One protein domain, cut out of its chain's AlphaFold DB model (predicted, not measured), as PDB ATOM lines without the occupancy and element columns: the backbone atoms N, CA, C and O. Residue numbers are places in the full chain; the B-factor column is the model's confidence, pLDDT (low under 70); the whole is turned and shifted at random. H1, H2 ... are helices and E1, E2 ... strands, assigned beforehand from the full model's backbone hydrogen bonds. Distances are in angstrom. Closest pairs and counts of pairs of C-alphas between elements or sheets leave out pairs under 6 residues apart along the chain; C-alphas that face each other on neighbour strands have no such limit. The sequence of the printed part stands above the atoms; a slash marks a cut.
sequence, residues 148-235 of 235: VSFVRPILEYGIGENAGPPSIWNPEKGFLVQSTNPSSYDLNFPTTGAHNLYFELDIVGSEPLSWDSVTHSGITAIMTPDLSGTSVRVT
ATOM      1  N   VAL A 148     -10.987  30.411  -4.484       88.69
ATOM      2  CA  VAL A 148     -10.207  31.605  -4.166       88.69
ATOM      3  C   VAL A 148     -11.177  32.626  -3.578       88.69
ATOM      4  O   VAL A 148     -12.147  32.998  -4.234       88.69
ATOM      5  N   SER A 149     -10.934  33.046  -2.341       89.12
ATOM      6  CA  SER A 149     -11.735  34.074  -1.667       89.12
ATOM      7  C   SER A 149     -11.116  35.462  -1.816       89.12
ATOM      8  O   SER A 149     -11.835  36.435  -2.045       89.12
ATOM      9  N   PHE A 150      -9.784  35.550  -1.751       92.38
ATOM     10  CA  PHE A 150      -9.054  36.806  -1.903       92.38
ATOM     11  C   PHE A 150      -7.767  36.623  -2.700       92.38
ATOM     12  O   PHE A 150      -7.157  35.552  -2.685       92.38
ATOM     13  N   VAL A 151      -7.337  37.702  -3.352       92.75
ATOM     14  CA  VAL A 151      -5.993  37.829  -3.919       92.75
ATOM     15  C   VAL A 151      -5.235  38.865  -3.097       92.75
ATOM     16  O   VAL A 151      -5.546  40.059  -3.110       92.75
ATOM     17  N   ARG A 152      -4.256  38.394  -2.333       92.00
ATOM     18  CA  ARG A 152      -3.580  39.132  -1.273       92.00
ATOM     19  C   ARG A 152      -2.186  39.580  -1.719       92.00
ATOM     20  O   ARG A 152      -1.254  38.776  -1.704       92.00
ATOM     21  N   PRO A 153      -2.002  40.853  -2.104       90.44
ATOM     22  CA  PRO A 153      -0.671  41.421  -2.273       90.44
ATOM     23  C   PRO A 153      -0.073  41.762  -0.896       90.44
ATOM     24  O   PRO A 153      -0.662  41.491   0.153       90.44
ATOM     25  N   ILE A 154       1.081  42.425  -0.882       88.88
ATOM     26  CA  ILE A 154       1.609  43.049   0.337       88.88
ATOM     27  C   ILE A 154       0.620  44.126   0.814       88.88
ATOM     28  O   ILE A 154       0.324  45.071   0.087       88.88
ATOM     29  N   LEU A 155       0.104  43.977   2.039       89.44
ATOM     30  CA  LEU A 155      -0.990  44.803   2.573       89.44
ATOM     31  C   LEU A 155      -0.541  46.116   3.236       89.44
ATOM     32  O   LEU A 155      -1.392  46.934   3.571       89.44
ATOM     33  N   GLU A 156       0.766  46.329   3.431       85.12
ATOM     34  CA  GLU A 156       1.336  47.440   4.222       85.12
ATOM     35  C   GLU A 156       0.790  48.824   3.828       85.12
ATOM     36  O   GLU A 156       0.540  49.663   4.690       85.12
ATOM     37  N   TYR A 157       0.524  49.035   2.536       81.88
ATOM     38  CA  TYR A 157       0.018  50.300   1.996       81.88
ATOM     39  C   TYR A 157      -1.475  50.276   1.638       81.88
ATOM     40  O   TYR A 157      -1.965  51.225   1.044       81.88
ATOM     41  N   GLY A 158      -2.211  49.218   1.983       81.12
ATOM     42  CA  GLY A 158      -3.623  49.038   1.624       81.12
ATOM     43  C   GLY A 158      -4.620  49.396   2.731       81.12
ATOM     44  O   GLY A 158      -5.725  48.855   2.769       81.12
ATOM     45  N   ILE A 159      -4.238  50.268   3.663       84.88
ATOM     46  CA  ILE A 159      -5.038  50.644   4.838       84.88
ATOM     47  C   ILE A 159      -5.292  52.159   4.882       84.88
ATOM     48  O   ILE A 159      -4.584  52.939   4.243       84.88
ATOM     49  N   GLY A 160      -6.285  52.589   5.668       86.19
ATOM     50  CA  GLY A 160      -6.587  54.009   5.876       86.19
ATOM     51  C   GLY A 160      -6.960  54.731   4.580       86.19
ATOM     52  O   GLY A 160      -7.768  54.233   3.804       86.19
ATOM     53  N   GLU A 161      -6.358  55.896   4.335       85.62
ATOM     54  CA  GLU A 161      -6.615  56.712   3.135       85.62
ATOM     55  C   GLU A 161      -6.158  56.044   1.827       85.62
ATOM     56  O   GLU A 161      -6.645  56.399   0.757       85.62
ATOM     57  N   ASN A 162      -5.265  55.052   1.909       85.31
ATOM     58  CA  ASN A 162      -4.781  54.287   0.758       85.31
ATOM     59  C   ASN A 162      -5.604  53.011   0.502       85.31
ATOM     60  O   ASN A 162      -5.306  52.259  -0.427       85.31
ATOM     61  N   ALA A 163      -6.615  52.727   1.331       88.94
ATOM     62  CA  ALA A 163      -7.462  51.559   1.148       88.94
ATOM     63  C   ALA A 163      -8.316  51.704  -0.119       88.94
ATOM     64  O   ALA A 163      -8.948  52.735  -0.358       88.94
ATOM     65  N   GLY A 164      -8.365  50.637  -0.916       85.88
ATOM     66  CA  GLY A 164      -9.276  50.568  -2.050       85.88
ATOM     67  C   GLY A 164     -10.750  50.574  -1.608       85.88
ATOM     68  O   GLY A 164     -11.056  50.327  -0.437       85.88
ATOM     69  N   PRO A 165     -11.688  50.813  -2.541       90.62
ATOM     70  CA  PRO A 165     -13.117  50.744  -2.259       90.62
ATOM     71  C   PRO A 165     -13.519  49.390  -1.643       90.62
ATOM     72  O   PRO A 165     -13.104  48.352  -2.170       90.62
ATOM     73  N   PRO A 166     -14.393  49.356  -0.613       89.94
ATOM     74  CA  PRO A 166     -14.800  48.113   0.059       89.94
ATOM     75  C   PRO A 166     -15.433  47.048  -0.851       89.94
ATOM     76  O   PRO A 166     -15.493  45.880  -0.488       89.94
ATOM     77  N   SER A 167     -15.922  47.438  -2.033       89.94
ATOM     78  CA  SER A 167     -16.482  46.520  -3.032       89.94
ATOM     79  C   SER A 167     -15.429  45.666  -3.746       89.94
ATOM     80  O   SER A 167     -15.773  44.622  -4.295       89.94
ATOM     81  N   ILE A 168     -14.166  46.102  -3.764       91.19
ATOM     82  CA  ILE A 168     -13.062  45.416  -4.457       91.19
ATOM     83  C   ILE A 168     -11.856  45.136  -3.557       91.19
ATOM     84  O   ILE A 168     -11.021  44.307  -3.909       91.19
ATOM     85  N   TRP A 169     -11.768  45.785  -2.392       92.06
ATOM     86  CA  TRP A 169     -10.636  45.688  -1.480       92.06
ATOM     87  C   TRP A 169     -11.066  45.453  -0.027       92.06
ATOM     88  O   TRP A 169     -11.926  46.148   0.510       92.06
ATOM     89  N   ASN A 170     -10.410  44.496   0.626       92.19
ATOM     90  CA  ASN A 170     -10.472  44.254   2.058       92.19
ATOM     91  C   ASN A 170      -9.103  44.599   2.684       92.19
ATOM     92  O   ASN A 170      -8.112  43.962   2.328       92.19
ATOM     93  N   PRO A 171      -9.020  45.540   3.645       90.12
ATOM     94  CA  PRO A 171      -7.746  45.958   4.247       90.12
ATOM     95  C   PRO A 171      -6.925  44.839   4.910       90.12
ATOM     96  O   PRO A 171      -5.703  44.935   4.980       90.12
ATOM     97  N   GLU A 172      -7.570  43.772   5.387       89.75
ATOM     98  CA  GLU A 172      -6.915  42.645   6.066       89.75
ATOM     99  C   GLU A 172      -6.568  41.489   5.118       89.75
ATOM    100  O   GLU A 172      -5.710  40.657   5.432       89.75
ATOM    101  N   LYS A 173      -7.252  41.406   3.972       90.31
ATOM    102  CA  LYS A 173      -7.249  40.217   3.106       90.31
ATOM    103  C   LYS A 173      -6.851  40.477   1.653       90.31
ATOM    104  O   LYS A 173      -6.439  39.540   0.981       90.31
ATOM    105  N   GLY A 174      -6.893  41.719   1.182       92.81
ATOM    106  CA  GLY A 174      -6.538  42.098  -0.184       92.81
ATOM    107  C   GLY A 174      -7.743  42.227  -1.114       92.81
ATOM    108  O   GLY A 174      -8.834  42.608  -0.692       92.81
ATOM    109  N   PHE A 175      -7.552  41.933  -2.399       93.56
ATOM    110  CA  PHE A 175      -8.603  42.069  -3.407       93.56
ATOM    111  C   PHE A 175      -9.662  40.977  -3.267       93.56
ATOM    112  O   PHE A 175      -9.335  39.798  -3.114       93.56
ATOM    113  N   LEU A 176     -10.932  41.372  -3.351       92.44
ATOM    114  CA  LEU A 176     -12.061  40.445  -3.394       92.44
ATOM    115  C   LEU A 176     -12.137  39.801  -4.779       92.44
ATOM    116  O   LEU A 176     -12.111  40.513  -5.785       92.44
ATOM    117  N   VAL A 177     -12.327  38.482  -4.838       91.94
ATOM    118  CA  VAL A 177     -12.637  37.808  -6.107       91.94
ATOM    119  C   VAL A 177     -14.005  38.281  -6.610       91.94
ATOM    120  O   VAL A 177     -15.032  38.035  -5.982       91.94
ATOM    121  N   GLN A 178     -14.007  38.970  -7.749       90.75
ATOM    122  CA  GLN A 178     -15.191  39.511  -8.419       90.75
ATOM    123  C   GLN A 178     -15.853  38.483  -9.348       90.75
ATOM    124  O   GLN A 178     -17.075  38.459  -9.479       90.75
ATOM    125  N   SER A 179     -15.065  37.636 -10.020       89.00
ATOM    126  CA  SER A 179     -15.562  36.648 -10.980       89.00
ATOM    127  C   SER A 179     -14.594  35.484 -11.161       89.00
ATOM    128  O   SER A 179     -13.399  35.677 -11.340       89.00
ATOM    129  N   THR A 180     -15.106  34.258 -11.214       86.38
ATOM    130  CA  THR A 180     -14.326  33.073 -11.608       86.38
ATOM    131  C   THR A 180     -14.540  32.684 -13.076       86.38
ATOM    132  O   THR A 180     -14.103  31.620 -13.508       86.38
ATOM    133  N   ASN A 181     -15.186  33.546 -13.869       89.25
ATOM    134  CA  ASN A 181     -15.308  33.358 -15.311       89.25
ATOM    135  C   ASN A 181     -14.026  33.841 -16.026       89.25
ATOM    136  O   ASN A 181     -13.670  35.011 -15.855       89.25
ATOM    137  N   PRO A 182     -13.372  33.007 -16.867       87.56
ATOM    138  CA  PRO A 182     -12.148  33.380 -17.577       87.56
ATOM    139  C   PRO A 182     -12.208  34.697 -18.356       87.56
ATOM    140  O   PRO A 182     -11.205  35.400 -18.430       87.56
ATOM    141  N   SER A 183     -13.369  35.066 -18.908       91.31
ATOM    142  CA  SER A 183     -13.534  36.319 -19.663       91.31
ATOM    143  C   SER A 183     -13.539  37.586 -18.798       91.31
ATOM    144  O   SER A 183     -13.721  38.674 -19.334       91.31
ATOM    145  N   SER A 184     -13.449  37.448 -17.475       91.62
ATOM    146  CA  SER A 184     -13.583  38.552 -16.515       91.62
ATOM    147  C   SER A 184     -12.567  38.464 -15.376       91.62
ATOM    148  O   SER A 184     -12.777  39.032 -14.304       91.62
ATOM    149  N   TYR A 185     -11.477  37.716 -15.573       87.38
ATOM    150  CA  TYR A 185     -10.412  37.594 -14.577       87.38
ATOM    151  C   TYR A 185      -9.682  38.911 -14.305       87.38
ATOM    152  O   TYR A 185      -9.184  39.106 -13.199       87.38
ATOM    153  N   ASP A 186      -9.678  39.826 -15.272       87.44
ATOM    154  CA  ASP A 186      -9.152  41.188 -15.160       87.44
ATOM    155  C   ASP A 186      -9.872  42.037 -14.097       87.44
ATOM    156  O   ASP A 186      -9.320  43.034 -13.636       87.44
ATOM    157  N   LEU A 187     -11.064  41.623 -13.649       90.19
ATOM    158  CA  LEU A 187     -11.787  42.279 -12.555       90.19
ATOM    159  C   LEU A 187     -11.257  41.908 -11.162       90.19
ATOM    160  O   LEU A 187     -11.501  42.643 -10.207       90.19
ATOM    161  N   ASN A 188     -10.583  40.764 -11.015       88.38
ATOM    162  CA  ASN A 188     -10.220  40.229  -9.695       88.38
ATOM    163  C   ASN A 188      -8.966  40.866  -9.100       88.38
ATOM    164  O   ASN A 188      -8.804  40.889  -7.883       88.38
ATOM    165  N   PHE A 189      -8.033  41.283  -9.951       84.38
ATOM    166  CA  PHE A 189      -6.703  41.705  -9.536       84.38
ATOM    167  C   PHE A 189      -6.064  42.562 -10.635       84.38
ATOM    168  O   PHE A 189      -6.391  42.364 -11.809       84.38
ATOM    169  N   PRO A 190      -5.151  43.495 -10.304       85.00
ATOM    170  CA  PRO A 190      -4.448  44.282 -11.308       85.00
ATOM    171  C   PRO A 190      -3.823  43.418 -12.411       85.00
ATOM    172  O   PRO A 190      -3.159  42.420 -12.144       85.00
ATOM    173  N   THR A 191      -3.985  43.846 -13.661       84.00
ATOM    174  CA  THR A 191      -3.456  43.149 -14.847       84.00
ATOM    175  C   THR A 191      -1.989  43.477 -15.140       84.00
ATOM    176  O   THR A 191      -1.440  43.027 -16.143       84.00
ATOM    177  N   THR A 192      -1.355  44.287 -14.292       80.75
ATOM    178  CA  THR A 192       0.043  44.704 -14.427       80.75
ATOM    179  C   THR A 192       0.884  43.998 -13.373       80.75
ATOM    180  O   THR A 192       0.559  44.037 -12.189       80.75
ATOM    181  N   GLY A 193       1.993  43.398 -13.799       80.12
ATOM    182  CA  GLY A 193       2.975  42.764 -12.923       80.12
ATOM    183  C   GLY A 193       4.390  43.265 -13.203       80.12
ATOM    184  O   GLY A 193       4.656  43.890 -14.230       80.12
ATOM    185  N   ALA A 194       5.306  42.972 -12.287       83.38
ATOM    186  CA  ALA A 194       6.734  43.205 -12.456       83.38
ATOM    187  C   ALA A 194       7.516  41.988 -11.957       83.38
ATOM    188  O   ALA A 194       7.021  41.210 -11.141       83.38
ATOM    189  N   HIS A 195       8.738  41.820 -12.457       82.12
ATOM    190  CA  HIS A 195       9.594  40.700 -12.080       82.12
ATOM    191  C   HIS A 195       9.874  40.706 -10.565       82.12
ATOM    192  O   HIS A 195      10.198  41.753 -10.004       82.12
ATOM    193  N   ASN A 196       9.769  39.536  -9.925       83.44
ATOM    194  CA  ASN A 196       9.906  39.318  -8.476       83.44
ATOM    195  C   ASN A 196       8.797  39.915  -7.589       83.44
ATOM    196  O   ASN A 196       8.954  39.951  -6.365       83.44
ATOM    197  N   LEU A 197       7.672  40.356  -8.162       87.94
ATOM    198  CA  LEU A 197       6.463  40.591  -7.373       87.94
ATOM    199  C   LEU A 197       5.751  39.273  -7.083       87.94
ATOM    200  O   LEU A 197       5.849  38.321  -7.846       87.94
ATOM    201  N   TYR A 198       5.028  39.234  -5.969       91.44
ATOM    202  CA  TYR A 198       4.229  38.079  -5.599       91.44
ATOM    203  C   TYR A 198       2.921  38.508  -4.949       91.44
ATOM    204  O   TYR A 198       2.797  39.615  -4.416       91.44
ATOM    205  N   PHE A 199       1.966  37.593  -4.962       92.75
ATOM    206  CA  PHE A 199       0.738  37.684  -4.189       92.75
ATOM    207  C   PHE A 199       0.354  36.293  -3.687       92.75
ATOM    208  O   PHE A 199       0.878  35.282  -4.154       92.75
ATOM    209  N   GLU A 200      -0.540  36.238  -2.713       93.31
ATOM    210  CA  GLU A 200      -1.101  34.997  -2.186       93.31
ATOM    211  C   GLU A 200      -2.563  34.874  -2.614       93.31
ATOM    212  O   GLU A 200      -3.318  35.842  -2.569       93.31
ATOM    213  N   LEU A 201      -2.979  33.687  -3.034       92.75
ATOM    214  CA  LEU A 201      -4.388  33.340  -3.161       92.75
ATOM    215  C   LEU A 201      -4.863  32.802  -1.811       92.75
ATOM    216  O   LEU A 201      -4.318  31.805  -1.350       92.75
ATOM    217  N   ASP A 202      -5.864  33.437  -1.199       91.25
ATOM    218  CA  ASP A 202      -6.546  32.914  -0.005       91.25
ATOM    219  C   ASP A 202      -7.571  31.869  -0.471       91.25
ATOM    220  O   ASP A 202      -8.501  32.194  -1.223       91.25
ATOM    221  N   ILE A 203      -7.356  30.609  -0.093       89.06
ATOM    222  CA  ILE A 203      -8.136  29.455  -0.538       89.06
ATOM    223  C   ILE A 203      -9.017  28.963   0.603       89.06
ATOM    224  O   ILE A 203      -8.562  28.688   1.711       89.06
ATOM    225  N   VAL A 204     -10.296  28.765   0.299       82.62
ATOM    226  CA  VAL A 204     -11.244  28.128   1.211       82.62
ATOM    227  C   VAL A 204     -11.672  26.791   0.638       82.62
ATOM    228  O   VAL A 204     -11.888  26.643  -0.564       82.62
ATOM    229  N   GLY A 205     -11.837  25.815   1.528       77.00
ATOM    230  CA  GLY A 205     -12.457  24.545   1.189       77.00
ATOM    231  C   GLY A 205     -11.577  23.620   0.360       77.00
ATOM    232  O   GLY A 205     -12.089  22.877  -0.478       77.00
ATOM    233  N   SER A 206     -10.266  23.675   0.584       76.69
ATOM    234  CA  SER A 206      -9.300  22.826  -0.092       76.69
ATOM    235  C   SER A 206      -8.387  22.104   0.891       76.69
ATOM    236  O   SER A 206      -8.037  22.637   1.935       76.69
ATOM    237  N   GLU A 207      -7.983  20.899   0.503       73.75
ATOM    238  CA  GLU A 207      -6.750  20.260   0.972       73.75
ATOM    239  C   GLU A 207      -5.547  20.890   0.233       73.75
ATOM    240  O   GLU A 207      -5.768  21.697  -0.682       73.75
ATOM    241  N   PRO A 208      -4.287  20.542   0.557       77.38
ATOM    242  CA  PRO A 208      -3.121  21.045  -0.170       77.38
ATOM    243  C   PRO A 208      -3.280  20.885  -1.686       77.38
ATOM    244  O   PRO A 208      -3.451  19.778  -2.201       77.38
ATOM    245  N   LEU A 209      -3.270  22.011  -2.399       79.56
ATOM    246  CA  LEU A 209      -3.431  22.049  -3.851       79.56
ATOM    247  C   LEU A 209      -2.098  21.765  -4.545       79.56
ATOM    248  O   LEU A 209      -1.040  22.080  -4.016       79.56
ATOM    249  N   SER A 210      -2.144  21.212  -5.757       82.88
ATOM    250  CA  SER A 210      -0.980  21.082  -6.639       82.88
ATOM    251  C   SER A 210      -1.279  21.794  -7.950       82.88
ATOM    252  O   SER A 210      -2.309  21.526  -8.570       82.88
ATOM    253  N   TRP A 211      -0.441  22.764  -8.307       86.94
ATOM    254  CA  TRP A 211      -0.625  23.628  -9.469       86.94
ATOM    255  C   TRP A 211       0.638  23.594 -10.325       86.94
ATOM    256  O   TRP A 211       1.744  23.756  -9.810       86.94
ATOM    257  N   ASP A 212       0.457  23.427 -11.632       91.25
ATOM    258  CA  ASP A 212       1.543  23.561 -12.596       91.25
ATOM    259  C   ASP A 212       1.879  25.037 -12.823       91.25
ATOM    260  O   ASP A 212       1.004  25.907 -12.784       91.25
ATOM    261  N   SER A 213       3.147  25.330 -13.115       91.88
ATOM    262  CA  SER A 213       3.548  26.666 -13.556       91.88
ATOM    263  C   SER A 213       2.871  27.017 -14.880       91.88
ATOM    264  O   SER A 213       2.836  26.192 -15.798       91.88
ATOM    265  N   VAL A 214       2.422  28.261 -15.029       90.00
ATOM    266  CA  VAL A 214       1.787  28.739 -16.263       90.00
ATOM    267  C   VAL A 214       2.698  29.752 -16.936       90.00
ATOM    268  O   VAL A 214       3.164  30.694 -16.304       90.00
ATOM    269  N   THR A 215       2.946  29.569 -18.235       90.62
ATOM    270  CA  THR A 215       3.709  30.529 -19.042       90.62
ATOM    271  C   THR A 215       2.803  31.194 -20.065       90.62
ATOM    272  O   THR A 215       2.154  30.518 -20.862       90.62
ATOM    273  N   HIS A 216       2.787  32.524 -20.068       85.38
ATOM    274  CA  HIS A 216       2.033  33.321 -21.025       85.38
ATOM    275  C   HIS A 216       2.901  34.466 -21.549       85.38
ATOM    276  O   HIS A 216       3.428  35.261 -20.775       85.38
ATOM    277  N   SER A 217       3.065  34.547 -22.872       88.19
ATOM    278  CA  SER A 217       3.807  35.627 -23.545       88.19
ATOM    279  C   SER A 217       5.217  35.888 -22.977       88.19
ATOM    280  O   SER A 217       5.659  37.029 -22.887       88.19
ATOM    281  N   GLY A 218       5.931  34.824 -22.585       87.00
ATOM    282  CA  GLY A 218       7.292  34.901 -22.036       87.00
ATOM    283  C   GLY A 218       7.382  35.191 -20.532       87.00
ATOM    284  O   GLY A 218       8.488  35.266 -20.006       87.00
ATOM    285  N   ILE A 219       6.248  35.319 -19.837       84.25
ATOM    286  CA  ILE A 219       6.170  35.442 -18.377       84.25
ATOM    287  C   ILE A 219       5.747  34.090 -17.805       84.25
ATOM    288  O   ILE A 219       4.739  33.532 -18.239       84.25
ATOM    289  N   THR A 220       6.495  33.576 -16.830       90.19
ATOM    290  CA  THR A 220       6.173  32.335 -16.116       90.19
ATOM    291  C   THR A 220       5.735  32.666 -14.699       90.19
ATOM    292  O   THR A 220       6.505  33.264 -13.957       90.19
ATOM    293  N   ALA A 221       4.520  32.254 -14.342       90.00
ATOM    294  CA  ALA A 221       4.016  32.275 -12.978       90.00
ATOM    295  C   ALA A 221       4.254  30.908 -12.323       90.00
ATOM    296  O   ALA A 221       3.942  29.864 -12.912       90.00
ATOM    297  N   ILE A 222       4.802  30.924 -11.111       92.62
ATOM    298  CA  ILE A 222       5.066  29.743 -10.288       92.62
ATOM    299  C   ILE A 222       4.148  29.789  -9.072       92.62
ATOM    300  O   ILE A 222       4.076  30.795  -8.368       92.62
ATOM    301  N   MET A 223       3.465  28.677  -8.812       93.38
ATOM    302  CA  MET A 223       2.500  28.554  -7.728       93.38
ATOM    303  C   MET A 223       3.061  27.647  -6.641       93.38
ATOM    304  O   MET A 223       3.383  26.486  -6.880       93.38
ATOM    305  N   THR A 224       3.203  28.205  -5.444       92.88
ATOM    306  CA  THR A 224       3.757  27.535  -4.268       92.88
ATOM    307  C   THR A 224       2.644  27.374  -3.230       92.88
ATOM    308  O   THR A 224       2.362  28.327  -2.497       92.88
ATOM    309  N   PRO A 225       1.961  26.217  -3.198       90.94
ATOM    310  CA  PRO A 225       0.890  25.946  -2.249       90.94
ATOM    311  C   PRO A 225       1.445  25.747  -0.840       90.94
ATOM    312  O   PRO A 225       2.553  25.236  -0.651       90.94
ATOM    313  N   ASP A 226       0.654  26.125   0.153       89.06
ATOM    314  CA  ASP A 226       0.946  25.827   1.543       89.06
ATOM    315  C   ASP A 226       0.430  24.430   1.945       89.06
ATOM    316  O   ASP A 226      -0.437  23.835   1.302       89.06
ATOM    317  N   LEU A 227       0.972  23.882   3.035       85.88
ATOM    318  CA  LEU A 227       0.614  22.537   3.505       85.88
ATOM    319  C   LEU A 227      -0.766  22.464   4.169       85.88
ATOM    320  O   LEU A 227      -1.210  21.363   4.485       85.88
ATOM    321  N   SER A 228      -1.426  23.599   4.419       82.00
ATOM    322  CA  SER A 228      -2.781  23.612   4.976       82.00
ATOM    323  C   SER A 228      -3.874  23.697   3.908       82.00
ATOM    324  O   SER A 228      -5.040  23.513   4.240       82.00
ATOM    325  N   GLY A 229      -3.517  23.951   2.641       83.62
ATOM    326  CA  GLY A 229      -4.487  24.130   1.558       83.62
ATOM    327  C   GLY A 229      -5.259  25.448   1.638       83.62
ATOM    328  O   GLY A 229      -6.284  25.591   0.971       83.62
ATOM    329  N   THR A 230      -4.787  26.401   2.446       88.56
ATOM    330  CA  THR A 230      -5.453  27.693   2.671       88.56
ATOM    331  C   THR A 230      -4.776  28.850   1.947       88.56
ATOM    332  O   THR A 230      -5.365  29.921   1.827       88.56
ATOM    333  N   SER A 231      -3.558  28.657   1.431       90.19
ATOM    334  CA  SER A 231      -2.833  29.701   0.709       90.19
ATOM    335  C   SER A 231      -2.004  29.146  -0.444       90.19
ATOM    336  O   SER A 231      -1.405  28.074  -0.354       90.19
ATOM    337  N   VAL A 232      -1.935  29.898  -1.543       93.06
ATOM    338  CA  VAL A 232      -1.013  29.630  -2.654       93.06
ATOM    339  C   VAL A 232      -0.270  30.907  -3.002       93.06
ATOM    340  O   VAL A 232      -0.877  31.879  -3.445       93.06
ATOM    341  N   ARG A 233       1.055  30.907  -2.848       93.50
ATOM    342  CA  ARG A 233       1.891  32.033  -3.271       93.50
ATOM    343  C   ARG A 233       2.163  31.953  -4.769       93.50
ATOM    344  O   ARG A 233       2.636  30.926  -5.247       93.50
ATOM    345  N   VAL A 234       1.911  33.043  -5.481       92.56
ATOM    346  CA  VAL A 234       2.178  33.200  -6.913       92.56
ATOM    347  C   VAL A 234       3.341  34.170  -7.095       92.56
ATOM    348  O   VAL A 234       3.278  35.284  -6.576       92.56
ATOM    349  N   THR A 235       4.387  33.742  -7.801       91.69
ATOM    350  CA  THR A 235       5.604  34.521  -8.127       91.69
ATOM    351  C   THR A 235       5.892  34.496  -9.615       91.69
ATOM    352  O   THR A 235       5.708  33.399 -10.194       91.69
TER     353      THR A 235
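Overview. This is residues 148 to 235 of the 235 residues of an uncharacterized protein of Gilliamella apicola (UniProt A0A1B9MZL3). With little regular structure, one twisted antiparallel sheet, E2 E1 E3 E7 E6, continues past E6 into hairpin E4 and E5; long link 153 to 173 reaches out beyond E2. Of 88 printed residues, 33 are in named elements, mostly strand: one helix, seven strands. It is compact, radius of gyration of the C-alphas 13.3 A, spanning 37 by 31 by 26 A.

Along the chain. E1, residues 148 to 152, begins at C-alpha (-10.207, 31.605, -4.166); E2 is 174 to 176, H1 182 to 187, E3 199 to 204 over 16.2 A, E4 214 to 216, E5 219 to 221, E6 223 to 225, and E7 231 to 234, ending at (2.178, 33.200, -6.913).

Arrangement. Antiparallel E1 and E3 have N 149 and O 202 within hydrogen-bond range, 2.8 A apart. H1, not on the sheet, has 0 of 2 O i to N i+4 and 1 of 3 O i to N i+3 pairs within range.

Size, cuts and confidence. The printed part has no cut; no printed residue is under pLDDT 70.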